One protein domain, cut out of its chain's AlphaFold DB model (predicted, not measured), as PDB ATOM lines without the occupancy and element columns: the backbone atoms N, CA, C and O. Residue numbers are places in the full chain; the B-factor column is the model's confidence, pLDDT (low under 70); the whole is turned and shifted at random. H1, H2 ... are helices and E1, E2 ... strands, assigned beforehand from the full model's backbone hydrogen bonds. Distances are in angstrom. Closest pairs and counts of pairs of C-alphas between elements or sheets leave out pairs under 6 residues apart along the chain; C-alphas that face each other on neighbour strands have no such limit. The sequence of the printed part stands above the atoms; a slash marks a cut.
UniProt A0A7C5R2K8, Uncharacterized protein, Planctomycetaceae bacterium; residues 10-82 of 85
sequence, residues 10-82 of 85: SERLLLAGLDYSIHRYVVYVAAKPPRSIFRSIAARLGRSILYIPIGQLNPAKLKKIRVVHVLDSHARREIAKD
ATOM      1  N   SER A  10     232.275 148.360 195.124       91.19
ATOM      2  CA  SER A  10     230.826 148.271 195.341       91.19
ATOM      3  C   SER A  10     230.018 149.062 194.308       91.19
ATOM      4  O   SER A  10     228.964 148.602 193.884       91.19
ATOM      5  N   GLU A  11     230.504 150.232 193.889       94.38
ATOM      6  CA  GLU A  11     229.881 151.011 192.812       94.38
ATOM      7  C   GLU A  11     229.989 150.287 191.468       94.38
ATOM      8  O   GLU A  11     229.004 150.186 190.740       94.38
ATOM      9  N   ARG A  12     231.167 149.730 191.170       94.31
ATOM     10  CA  ARG A  12     231.394 148.937 189.959       94.31
ATOM     11  C   ARG A  12     230.488 147.708 189.920       94.31
ATOM     12  O   ARG A  12     229.890 147.427 188.889       94.31
ATOM     13  N   LEU A  13     230.342 147.020 191.052       92.19
ATOM     14  CA  LEU A  13     229.450 145.872 191.181       92.19
ATOM     15  C   LEU A  13     227.981 146.258 190.981       92.19
ATOM     16  O   LEU A  13     227.250 145.527 190.323       92.19
ATOM     17  N   LEU A  14     227.543 147.402 191.515       95.56
ATOM     18  CA  LEU A  14     226.178 147.884 191.308       95.56
ATOM     19  C   LEU A  14     225.906 148.181 189.827       95.56
ATOM     20  O   LEU A  14     224.851 147.804 189.334       95.56
ATOM     21  N   LEU A  15     226.844 148.814 189.117       95.75
ATOM     22  CA  LEU A  15     226.707 149.076 187.679       95.75
ATOM     23  C   LEU A  15     226.625 147.790 186.869       95.75
ATOM     24  O   LEU A  15     225.678 147.620 186.112       95.75
ATOM     25  N   ALA A  16     227.554 146.861 187.099       94.00
ATOM     26  CA  ALA A  16     227.506 145.550 186.464       94.00
ATOM     27  C   ALA A  16     226.175 144.838 186.772       94.00
ATOM     28  O   ALA A  16     225.540 144.278 185.886       94.00
ATOM     29  N   GLY A  17     225.695 144.919 188.015       94.25
ATOM     30  CA  GLY A  17     224.393 144.381 188.398       94.25
ATOM     31  C   GLY A  17     223.220 145.031 187.656       94.25
ATOM     32  O   GLY A  17     222.257 144.345 187.344       94.25
ATOM     33  N   LEU A  18     223.280 146.326 187.346       96.12
ATOM     34  CA  LEU A  18     222.241 147.009 186.569       96.12
ATOM     35  C   LEU A  18     222.280 146.637 185.083       96.12
ATOM     36  O   LEU A  18     221.217 146.433 184.499       96.12
ATOM     37  N   ASP A  19     223.474 146.526 184.503       95.12
ATOM     38  CA  ASP A  19     223.666 146.206 183.085       95.12
ATOM     39  C   ASP A  19     223.312 144.750 182.767       95.12
ATOM     40  O   ASP A  19     222.587 144.478 181.812       95.12
ATOM     41  N   TYR A  20     223.791 143.809 183.586       93.12
ATOM     42  CA  TYR A  20     223.647 142.372 183.330       93.12
ATOM     43  C   TYR A  20     222.390 141.748 183.955       93.12
ATOM     44  O   TYR A  20     222.084 140.586 183.683       93.12
ATOM     45  N   SER A  21     221.640 142.470 184.797       93.25
ATOM     46  CA  SER A  21     220.426 141.911 185.400       93.25
ATOM     47  C   SER A  21     219.341 141.680 184.353       93.25
ATOM     48  O   SER A  21     218.907 142.596 183.658       93.25
ATOM     49  N   ILE A  22     218.799 140.465 184.320       93.50
ATOM     50  CA  ILE A  22     217.600 140.145 183.535       93.50
ATOM     51  C   ILE A  22     216.317 140.650 184.213       93.50
ATOM     52  O   ILE A  22     215.301 140.862 183.556       93.50
ATOM     53  N   HIS A  23     216.360 140.931 185.519       95.19
ATOM     54  CA  HIS A  23     215.207 141.370 186.304       95.19
ATOM     55  C   HIS A  23     215.152 142.891 186.471       95.19
ATOM     56  O   HIS A  23     216.172 143.583 186.451       95.19
ATOM     57  N   ARG A  24     213.940 143.432 186.650       96.19
ATOM     58  CA  ARG A  24     213.715 144.874 186.856       96.19
ATOM     59  C   ARG A  24     214.351 145.387 188.148       96.19
ATOM     60  O   ARG A  24     214.856 146.504 188.173       96.19
ATOM     61  N   TYR A  25     214.291 144.598 189.214       97.62
ATOM     62  CA  TYR A  25     214.752 145.004 190.536       97.62
ATOM     63  C   TYR A  25     216.150 144.463 190.812       97.62
ATOM     64  O   TYR A  25     216.378 143.259 190.732       97.62
ATOM     65  N   VAL A  26     217.058 145.362 191.185       96.81
ATOM     66  CA  VAL A  26     218.412 145.035 191.632       96.81
ATOM     67  C   VAL A  26     218.527 145.422 193.099       96.81
ATOM     68  O   VAL A  26     218.368 146.589 193.465       96.81
ATOM     69  N   VAL A  27     218.764 144.431 193.956       94.81
ATOM     70  CA  VAL A  27     218.892 144.647 195.400       94.81
ATOM     71  C   VAL A  27     220.312 145.098 195.716       94.81
ATOM     72  O   VAL A  27     221.277 144.394 195.435       94.81
ATOM     73  N   TYR A  28     220.437 146.267 196.336       95.06
ATOM     74  CA  TYR A  28     221.700 146.813 196.808       95.06
ATOM     75  C   TYR A  28     221.757 146.739 198.333       95.06
ATOM     76  O   TYR A  28     221.095 147.506 199.035       95.06
ATOM     77  N   VAL A  29     222.555 145.802 198.842       92.81
ATOM     78  CA  VAL A  29     222.761 145.589 200.278       92.81
ATOM     79  C   VAL A  29     224.067 146.248 200.706       92.81
ATOM     80  O   VAL A  29     225.144 145.784 200.332       92.81
ATOM     81  N   ALA A  30     223.993 147.316 201.499       92.75
ATOM     82  CA  ALA A  30     225.182 148.051 201.937       92.75
ATOM     83  C   ALA A  30     224.951 148.845 203.230       92.75
ATOM     84  O   ALA A  30     223.820 149.099 203.639       92.75
ATOM     85  N   ALA A  31     226.036 149.286 203.871       93.19
ATOM     86  CA  ALA A  31     225.965 150.142 205.058       93.19
ATOM     87  C   ALA A  31     225.432 151.555 204.757       93.19
ATOM     88  O   ALA A  31     224.866 152.194 205.636       93.19
ATOM     89  N   LYS A  32     225.602 152.042 203.523       94.06
ATOM     90  CA  LYS A  32     225.150 153.363 203.066       94.06
ATOM     91  C   LYS A  32     224.363 153.223 201.760       94.06
ATOM     92  O   LYS A  32     224.651 152.295 201.001       94.06
ATOM     93  N   PRO A  33     223.399 154.115 201.476       94.56
ATOM     94  CA  PRO A  33     222.697 154.120 200.197       94.56
ATOM     95  C   PRO A  33     223.659 154.415 199.031       94.56
ATOM     96  O   PRO A  33     224.706 155.038 199.236       94.56
ATOM     97  N   PRO A  34     223.312 154.012 197.795       95.12
ATOM     98  CA  PRO A  34     224.118 154.334 196.626       95.12
ATOM     99  C   PRO A  34     224.009 155.833 196.313       95.12
ATOM    100  O   PRO A  34     222.993 156.472 196.603       95.12
ATOM    101  N   ARG A  35     225.036 156.402 195.672       94.81
ATOM    102  CA  ARG A  35     224.988 157.787 195.171       94.81
ATOM    103  C   ARG A  35     223.803 157.980 194.220       94.81
ATOM    104  O   ARG A  35     223.444 157.073 193.469       94.81
ATOM    105  N   SER A  36     223.246 159.188 194.197       93.81
ATOM    106  CA  SER A  36     222.072 159.538 193.383       93.81
ATOM    107  C   SER A  36     222.232 159.204 191.896       93.81
ATOM    108  O   SER A  36     221.276 158.735 191.283       93.81
ATOM    109  N   ILE A  37     223.442 159.347 191.343       94.44
ATOM    110  CA  ILE A  37     223.741 159.040 189.935       94.44
ATOM    111  C   ILE A  37     223.336 157.614 189.525       94.44
ATOM    112  O   ILE A  37     222.844 157.416 188.416       94.44
ATOM    113  N   PHE A  38     223.445 156.632 190.427       95.94
ATOM    114  CA  PHE A  38     223.068 155.248 190.126       95.94
ATOM    115  C   PHE A  38     221.561 155.079 189.947       95.94
ATOM    116  O   PHE A  38     221.142 154.226 189.173       95.94
ATOM    117  N   ARG A  39     220.734 155.903 190.603       95.31
ATOM    118  CA  ARG A  39     219.277 155.873 190.397       95.31
ATOM    119  C   ARG A  39     218.912 156.355 188.996       95.31
ATOM    120  O   ARG A  39     218.073 155.735 188.352       95.31
ATOM    121  N   SER A  40     219.579 157.400 188.507       95.62
ATOM    122  CA  SER A  40     219.390 157.895 187.139       95.62
ATOM    123  C   SER A  40     219.849 156.873 186.097       95.62
ATOM    124  O   SER A  40     219.161 156.664 185.102       95.62
ATOM    125  N   ILE A  41     220.978 156.200 186.339       95.50
ATOM    126  CA  ILE A  41     221.466 155.117 185.471       95.50
ATOM    127  C   ILE A  41     220.469 153.955 185.459       95.50
ATOM    128  O   ILE A  41     220.053 153.523 184.388       95.50
ATOM    129  N   ALA A  42     220.021 153.500 186.632       96.94
ATOM    130  CA  ALA A  42     219.033 152.432 186.736       96.94
ATOM    131  C   ALA A  42     217.750 152.772 185.962       96.94
ATOM    132  O   ALA A  42     217.294 151.957 185.165       96.94
ATOM    133  N   ALA A  43     217.227 153.993 186.114       96.31
ATOM    134  CA  ALA A  43     216.044 154.444 185.384       96.31
ATOM    135  C   ALA A  43     216.241 154.396 183.858       96.31
ATOM    136  O   ALA A  43     215.369 153.901 183.149       96.31
ATOM    137  N   ARG A  44     217.405 154.837 183.356       95.56
ATOM    138  CA  ARG A  44     217.752 154.770 181.922       95.56
ATOM    139  C   ARG A  44     217.826 153.338 181.390       95.56
ATOM    140  O   ARG A  44     217.510 153.115 180.230       95.56
ATOM    141  N   LEU A  45     218.219 152.384 182.232       95.50
ATOM    142  CA  LEU A  45     218.296 150.959 181.898       95.50
ATOM    143  C   LEU A  45     216.968 150.210 182.132       95.50
ATOM    144  O   LEU A  45     216.922 148.987 182.012       95.50
ATOM    145  N   GLY A  46     215.892 150.908 182.520       96.12
ATOM    146  CA  GLY A  46     214.613 150.277 182.863       96.12
ATOM    147  C   GLY A  46     214.661 149.447 184.154       96.12
ATOM    148  O   GLY A  46     213.834 148.557 184.361       96.12
ATOM    149  N   ARG A  47     215.629 149.721 185.034       97.44
ATOM    150  CA  ARG A  47     215.869 149.017 186.299       97.44
ATOM    151  C   ARG A  47     215.509 149.882 187.504       97.44
ATOM    152  O   ARG A  47     215.437 151.107 187.434       97.44
ATOM    153  N   SER A  48     215.308 149.235 188.645       97.62
ATOM    154  CA  SER A  48     215.071 149.884 189.933       97.62
ATOM    155  C   SER A  48     216.013 149.322 190.991       97.62
ATOM    156  O   SER A  48     216.143 148.106 191.134       97.62
ATOM    157  N   ILE A  49     216.661 150.216 191.740       97.88
ATOM    158  CA  ILE A  49     217.547 149.841 192.844       97.88
ATOM    159  C   ILE A  49     216.733 149.779 194.135       97.88
ATOM    160  O   ILE A  49     216.253 150.809 194.619       97.88
ATOM    161  N   LEU A  50     216.659 148.590 194.733       96.38
ATOM    162  CA  LEU A  50     216.122 148.396 196.075       96.38
ATOM    163  C   LEU A  50     217.269 148.432 197.089       96.38
ATOM    164  O   LEU A  50     218.057 147.494 197.170       96.38
ATOM    165  N   TYR A  51     217.376 149.518 197.853       95.56
ATOM    166  CA  TYR A  51     218.391 149.634 198.899       95.56
ATOM    167  C   TYR A  51     217.924 148.961 200.190       95.56
ATOM    168  O   TYR A  51     216.851 149.283 200.694       95.56
ATOM    169  N   ILE A  52     218.759 148.078 200.738       93.62
ATOM    170  CA  ILE A  52     218.563 147.462 202.052       93.62
ATOM    171  C   ILE A  52     219.808 147.737 202.906       93.62
ATOM    172  O   ILE A  52     220.908 147.299 202.543       93.62
ATOM    173  N   PRO A  53     219.680 148.441 204.045       94.19
ATOM    174  CA  PRO A  53     220.771 148.573 204.997       94.19
ATOM    175  C   PRO A  53     221.250 147.200 205.469       94.19
ATOM    176  O   PRO A  53     220.454 146.383 205.927       94.19
ATOM    177  N   ILE A  54     222.558 146.943 205.400       91.88
ATOM    178  CA  ILE A  54     223.115 145.615 205.715       91.88
ATOM    179  C   ILE A  54     222.753 145.124 207.130       91.88
ATOM    180  O   ILE A  54     222.541 143.931 207.321       91.88
ATOM    181  N   GLY A  55     222.610 146.037 208.097       91.00
ATOM    182  CA  GLY A  55     222.222 145.717 209.475       91.00
ATOM    183  C   GLY A  55     220.783 145.212 209.643       91.00
ATOM    184  O   GLY A  55     220.462 144.665 210.689       91.00
ATOM    185  N   GLN A  56     219.920 145.355 208.630       91.25
ATOM    186  CA  GLN A  56     218.554 144.815 208.654       91.25
ATOM    187  C   GLN A  56     218.490 143.334 208.252       91.25
ATOM    188  O   GLN A  56     217.446 142.696 208.385       91.25
ATOM    189  N   LEU A  57     219.587 142.767 207.741       88.19
ATOM    190  CA  LEU A  57     219.642 141.361 207.363       88.19
ATOM    191  C   LEU A  57     220.140 140.499 208.520       88.19
ATOM    192  O   LEU A  57     221.109 140.823 209.201       88.19
ATOM    193  N   ASN A  58     219.503 139.340 208.685       90.50
ATOM    194  CA  ASN A  58     219.937 138.333 209.645       90.50
ATOM    195  C   ASN A  58     221.410 137.930 209.364       90.50
ATOM    196  O   ASN A  58     221.715 137.549 208.225       90.50
ATOM    197  N   PRO A  59     222.305 137.935 210.374       89.00
ATOM    198  CA  PRO A  59     223.708 137.540 210.220       89.00
ATOM    199  C   PRO A  59     223.919 136.173 209.551       89.00
ATOM    200  O   PRO A  59     224.828 136.018 208.735       89.00
ATOM    201  N   ALA A  60     223.053 135.191 209.819       90.81
ATOM    202  CA  ALA A  60     223.109 133.874 209.184       90.81
ATOM    203  C   ALA A  60     222.820 133.948 207.674       90.81
ATOM    204  O   ALA A  60     223.503 133.303 206.875       90.81
ATOM    205  N   LYS A  61     221.855 134.784 207.257       86.81
ATOM    206  CA  LYS A  61     221.580 135.038 205.831       86.81
ATOM    207  C   LYS A  61     222.749 135.763 205.166       86.81
ATOM    208  O   LYS A  61     223.144 135.378 204.070       86.81
ATOM    209  N   LEU A  62     223.340 136.755 205.837       86.31
ATOM    210  CA  LEU A  62     224.525 137.461 205.335       86.31
ATOM    211  C   LEU A  62     225.709 136.515 205.126       86.31
ATOM    212  O   LEU A  62     226.354 136.571 204.080       86.31
ATOM    213  N   LYS A  63     225.965 135.611 206.080       86.75
ATOM    214  CA  LYS A  63     227.013 134.592 205.950       86.75
ATOM    215  C   LYS A  63     226.777 133.705 204.727       86.75
ATOM    216  O   LYS A  63     227.714 133.447 203.984       86.75
ATOM    217  N   LYS A  64     225.530 133.292 204.481       86.69
ATOM    218  CA  LYS A  64     225.183 132.479 203.307       86.69
ATOM    219  C   LYS A  64     225.423 133.226 201.987       86.69
ATOM    220  O   LYS A  64     226.025 132.656 201.086       86.69
ATOM    221  N   ILE A  65     225.013 134.495 201.889       83.38
ATOM    222  CA  ILE A  65     225.191 135.323 200.678       83.38
ATOM    223  C   ILE A  65     226.674 135.545 200.342       83.38
ATOM    224  O   ILE A  65     227.022 135.642 199.172       83.38
ATOM    225  N   ARG A  66     227.551 135.613 201.350       81.75
ATOM    226  CA  ARG A  66     228.997 135.806 201.145       81.75
ATOM    227  C   ARG A  66     229.722 134.597 200.562       81.75
ATOM    228  O   ARG A  66     230.806 134.776 200.041       81.75
ATOM    229  N   VAL A  67     229.173 133.397 200.724       83.88
ATOM    230  CA  VAL A  67     229.876 132.145 200.395       83.88
ATOM    231  C   VAL A  67     229.240 131.445 199.195       83.88
ATOM    232  O   VAL A  67     229.909 130.727 198.458       83.88
ATOM    233  N   VAL A  68     227.933 131.627 198.990       85.12
ATOM    234  CA  VAL A  68     227.204 130.948 197.918       85.12
ATOM    235  C   VAL A  68     227.165 131.822 196.671       85.12
ATOM    236  O   VAL A  68     226.438 132.813 196.617       85.12
ATOM    237  N   HIS A  69     227.887 131.387 195.641       84.81
ATOM    238  CA  HIS A  69     227.885 131.993 194.316       84.81
ATOM    239  C   HIS A  69     227.416 130.974 193.276       84.81
ATOM    240  O   HIS A  69     227.990 129.893 193.150       84.81
ATOM    241  N   VAL A  70     226.357 131.310 192.537       87.06
ATOM    242  CA  VAL A  70     225.872 130.509 191.405       87.06
ATOM    243  C   VAL A  70     226.487 131.082 190.134       87.06
ATOM    244  O   VAL A  70     226.321 132.268 189.858       87.06
ATOM    245  N   LEU A  71     227.218 130.252 189.394       89.62
ATOM    246  CA  LEU A  71     227.890 130.634 188.153       89.62
ATOM    247  C   LEU A  71     227.086 130.161 186.939       89.62
ATOM    248  O   LEU A  71     226.388 129.151 187.006       89.62
ATOM    249  N   ASP A  72     227.225 130.879 185.830       86.06
ATOM    250  CA  ASP A  72     226.580 130.621 184.538       86.06
ATOM    251  C   ASP A  72     227.080 129.340 183.848       86.06
ATOM    252  O   ASP A  72     226.378 128.786 183.006       86.06
ATOM    253  N   SER A  73     228.271 128.835 184.194       91.06
ATOM    254  CA  SER A  73     228.791 127.576 183.643       91.06
ATOM    255  C   SER A  73     229.855 126.906 184.520       91.06
ATOM    256  O   SER A  73     230.408 127.501 185.448       91.06
ATOM    257  N   HIS A  74     230.183 125.649 184.200       90.88
ATOM    258  CA  HIS A  74     231.320 124.943 184.801       90.88
ATOM    259  C   HIS A  74     232.664 125.594 184.453       90.88
ATOM    260  O   HIS A  74     233.480 125.766 185.352       90.88
ATOM    261  N   ALA A  75     232.862 126.018 183.199       93.25
ATOM    262  CA  ALA A  75     234.095 126.677 182.753       93.25
ATOM    263  C   ALA A  75     234.389 127.955 183.558       93.25
ATOM    264  O   ALA A  75     235.525 128.258 183.905       93.25
ATOM    265  N   ARG A  76     233.341 128.681 183.957       92.25
ATOM    266  CA  ARG A  76     233.468 129.904 184.760       92.25
ATOM    267  C   ARG A  76     234.031 129.674 186.158       92.25
ATOM    268  O   ARG A  76     234.572 130.610 186.740       92.25
ATOM    269  N   ARG A  77     233.988 128.441 186.673       89.94
ATOM    270  CA  ARG A  77     234.610 128.079 187.959       89.94
ATOM    271  C   ARG A  77     236.125 128.245 187.942       89.94
ATOM    272  O   ARG A  77     236.686 128.575 188.978       89.94
ATOM    273  N   GLU A  78     236.768 128.042 186.792       91.62
ATOM    274  CA  GLU A  78     238.231 128.073 186.672       91.62
ATOM    275  C   GLU A  78     238.808 129.448 187.023       91.62
ATOM    276  O   GLU A  78     239.839 129.534 187.690       91.62
ATOM    277  N   ILE A  79     238.093 130.510 186.638       92.50
ATOM    278  CA  ILE A  79     238.501 131.904 186.855       92.50
ATOM    279  C   ILE A  79     237.807 132.560 188.053       92.50
ATOM    280  O   ILE A  79     238.257 133.590 188.538       92.50
ATOM    281  N   ALA A  80     236.693 132.004 188.544       90.69
ATOM    282  CA  ALA A  80     235.864 132.661 189.559       90.69
ATOM    283  C   ALA A  80     236.632 132.990 190.849       90.69
ATOM    284  O   ALA A  80     236.428 134.056 191.427       90.69
ATOM    285  N   LYS A  81     237.556 132.115 191.262       87.56
ATOM    286  CA  LYS A  81     238.400 132.298 192.456       87.56
ATOM    287  C   LYS A  81     239.196 133.610 192.455       87.56
ATOM    288  O   LYS A  81     239.512 134.122 193.523       87.56
ATOM    289  N   ASP A  82     239.486 134.164 191.279       89.44
ATOM    290  CA  ASP A  82     240.264 135.397 191.143       89.44
ATOM    291  C   ASP A  82     239.396 136.654 191.367       89.44
ATOM    292  O   ASP A  82     239.915 137.762 191.505       89.44
TER     293      ASP A  82
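This is residues 10 to 82 of the 85 residues of an uncharacterized protein of Planctomycetaceae bacterium (UniProt A0A7C5R2K8). Two helices, H1 and H2, lie side by side next to a small two-stranded sheet, E1 and E2, and from it the rest of the printed part runs off as a loose arm with H3 and then the short H4. In the arm, residues 63 to 68 and 72 to 79 stick out. The printed part has 73 residues with four named helices and two named strands, in the order H1 E1 H2 E2 H3 H4; the sheet, order E1, E2, is parallel, and the class is mixed, helices and strands. The whole is only just loose, close to compact, with a radius of gyration of the C-alphas of 13.8 A and spans of 35 by 28 by 20 A.

H1, residues 10 to 20, comes closest to E1, residues 25 to 30, at the C-alphas of Leu 18 and Val 26, 6.6 A apart. H2, residues 36 to 44, is close to H1 but not clearly touching: their closest C-alphas, Leu 18 and Ala 42, are 6.3 A apart, and they run the same way at a shallow tilt of 6 degrees. E2, residues 48 to 53, is the parallel neighbour of E1 at 27 degrees, with N 28 and O 50 at 2.8 A and N 50 and O 26 at 2.9 A, within hydrogen-bond range. E1, H2 and E2 form a strand-helix-strand unit, two parallel neighbour strands with a helix between, its crossover right-handed. H3, residues 59 to 67, and H4, residues 77 to 80, are apart. Every O i to N i+4 pair is within hydrogen-bond range in H1, 4 of 5 in H2 and in H3; H4 is too short for such a pair.

H1 begins at C-alpha 10 (230.826, 148.271, 195.341) and is 15.2 A long. E1 is 15.7 A, H2 13.1 A, E2 16.2 A and H3 12.8 A long. H4 ends at C-alpha 80 (235.864, 132.661, 189.559).

The C-alphas farthest apart, Ser 36 and His 74, are 36.8 A apart. The printed part has no cut and no long link. No printed residue is under 70 in pLDDT.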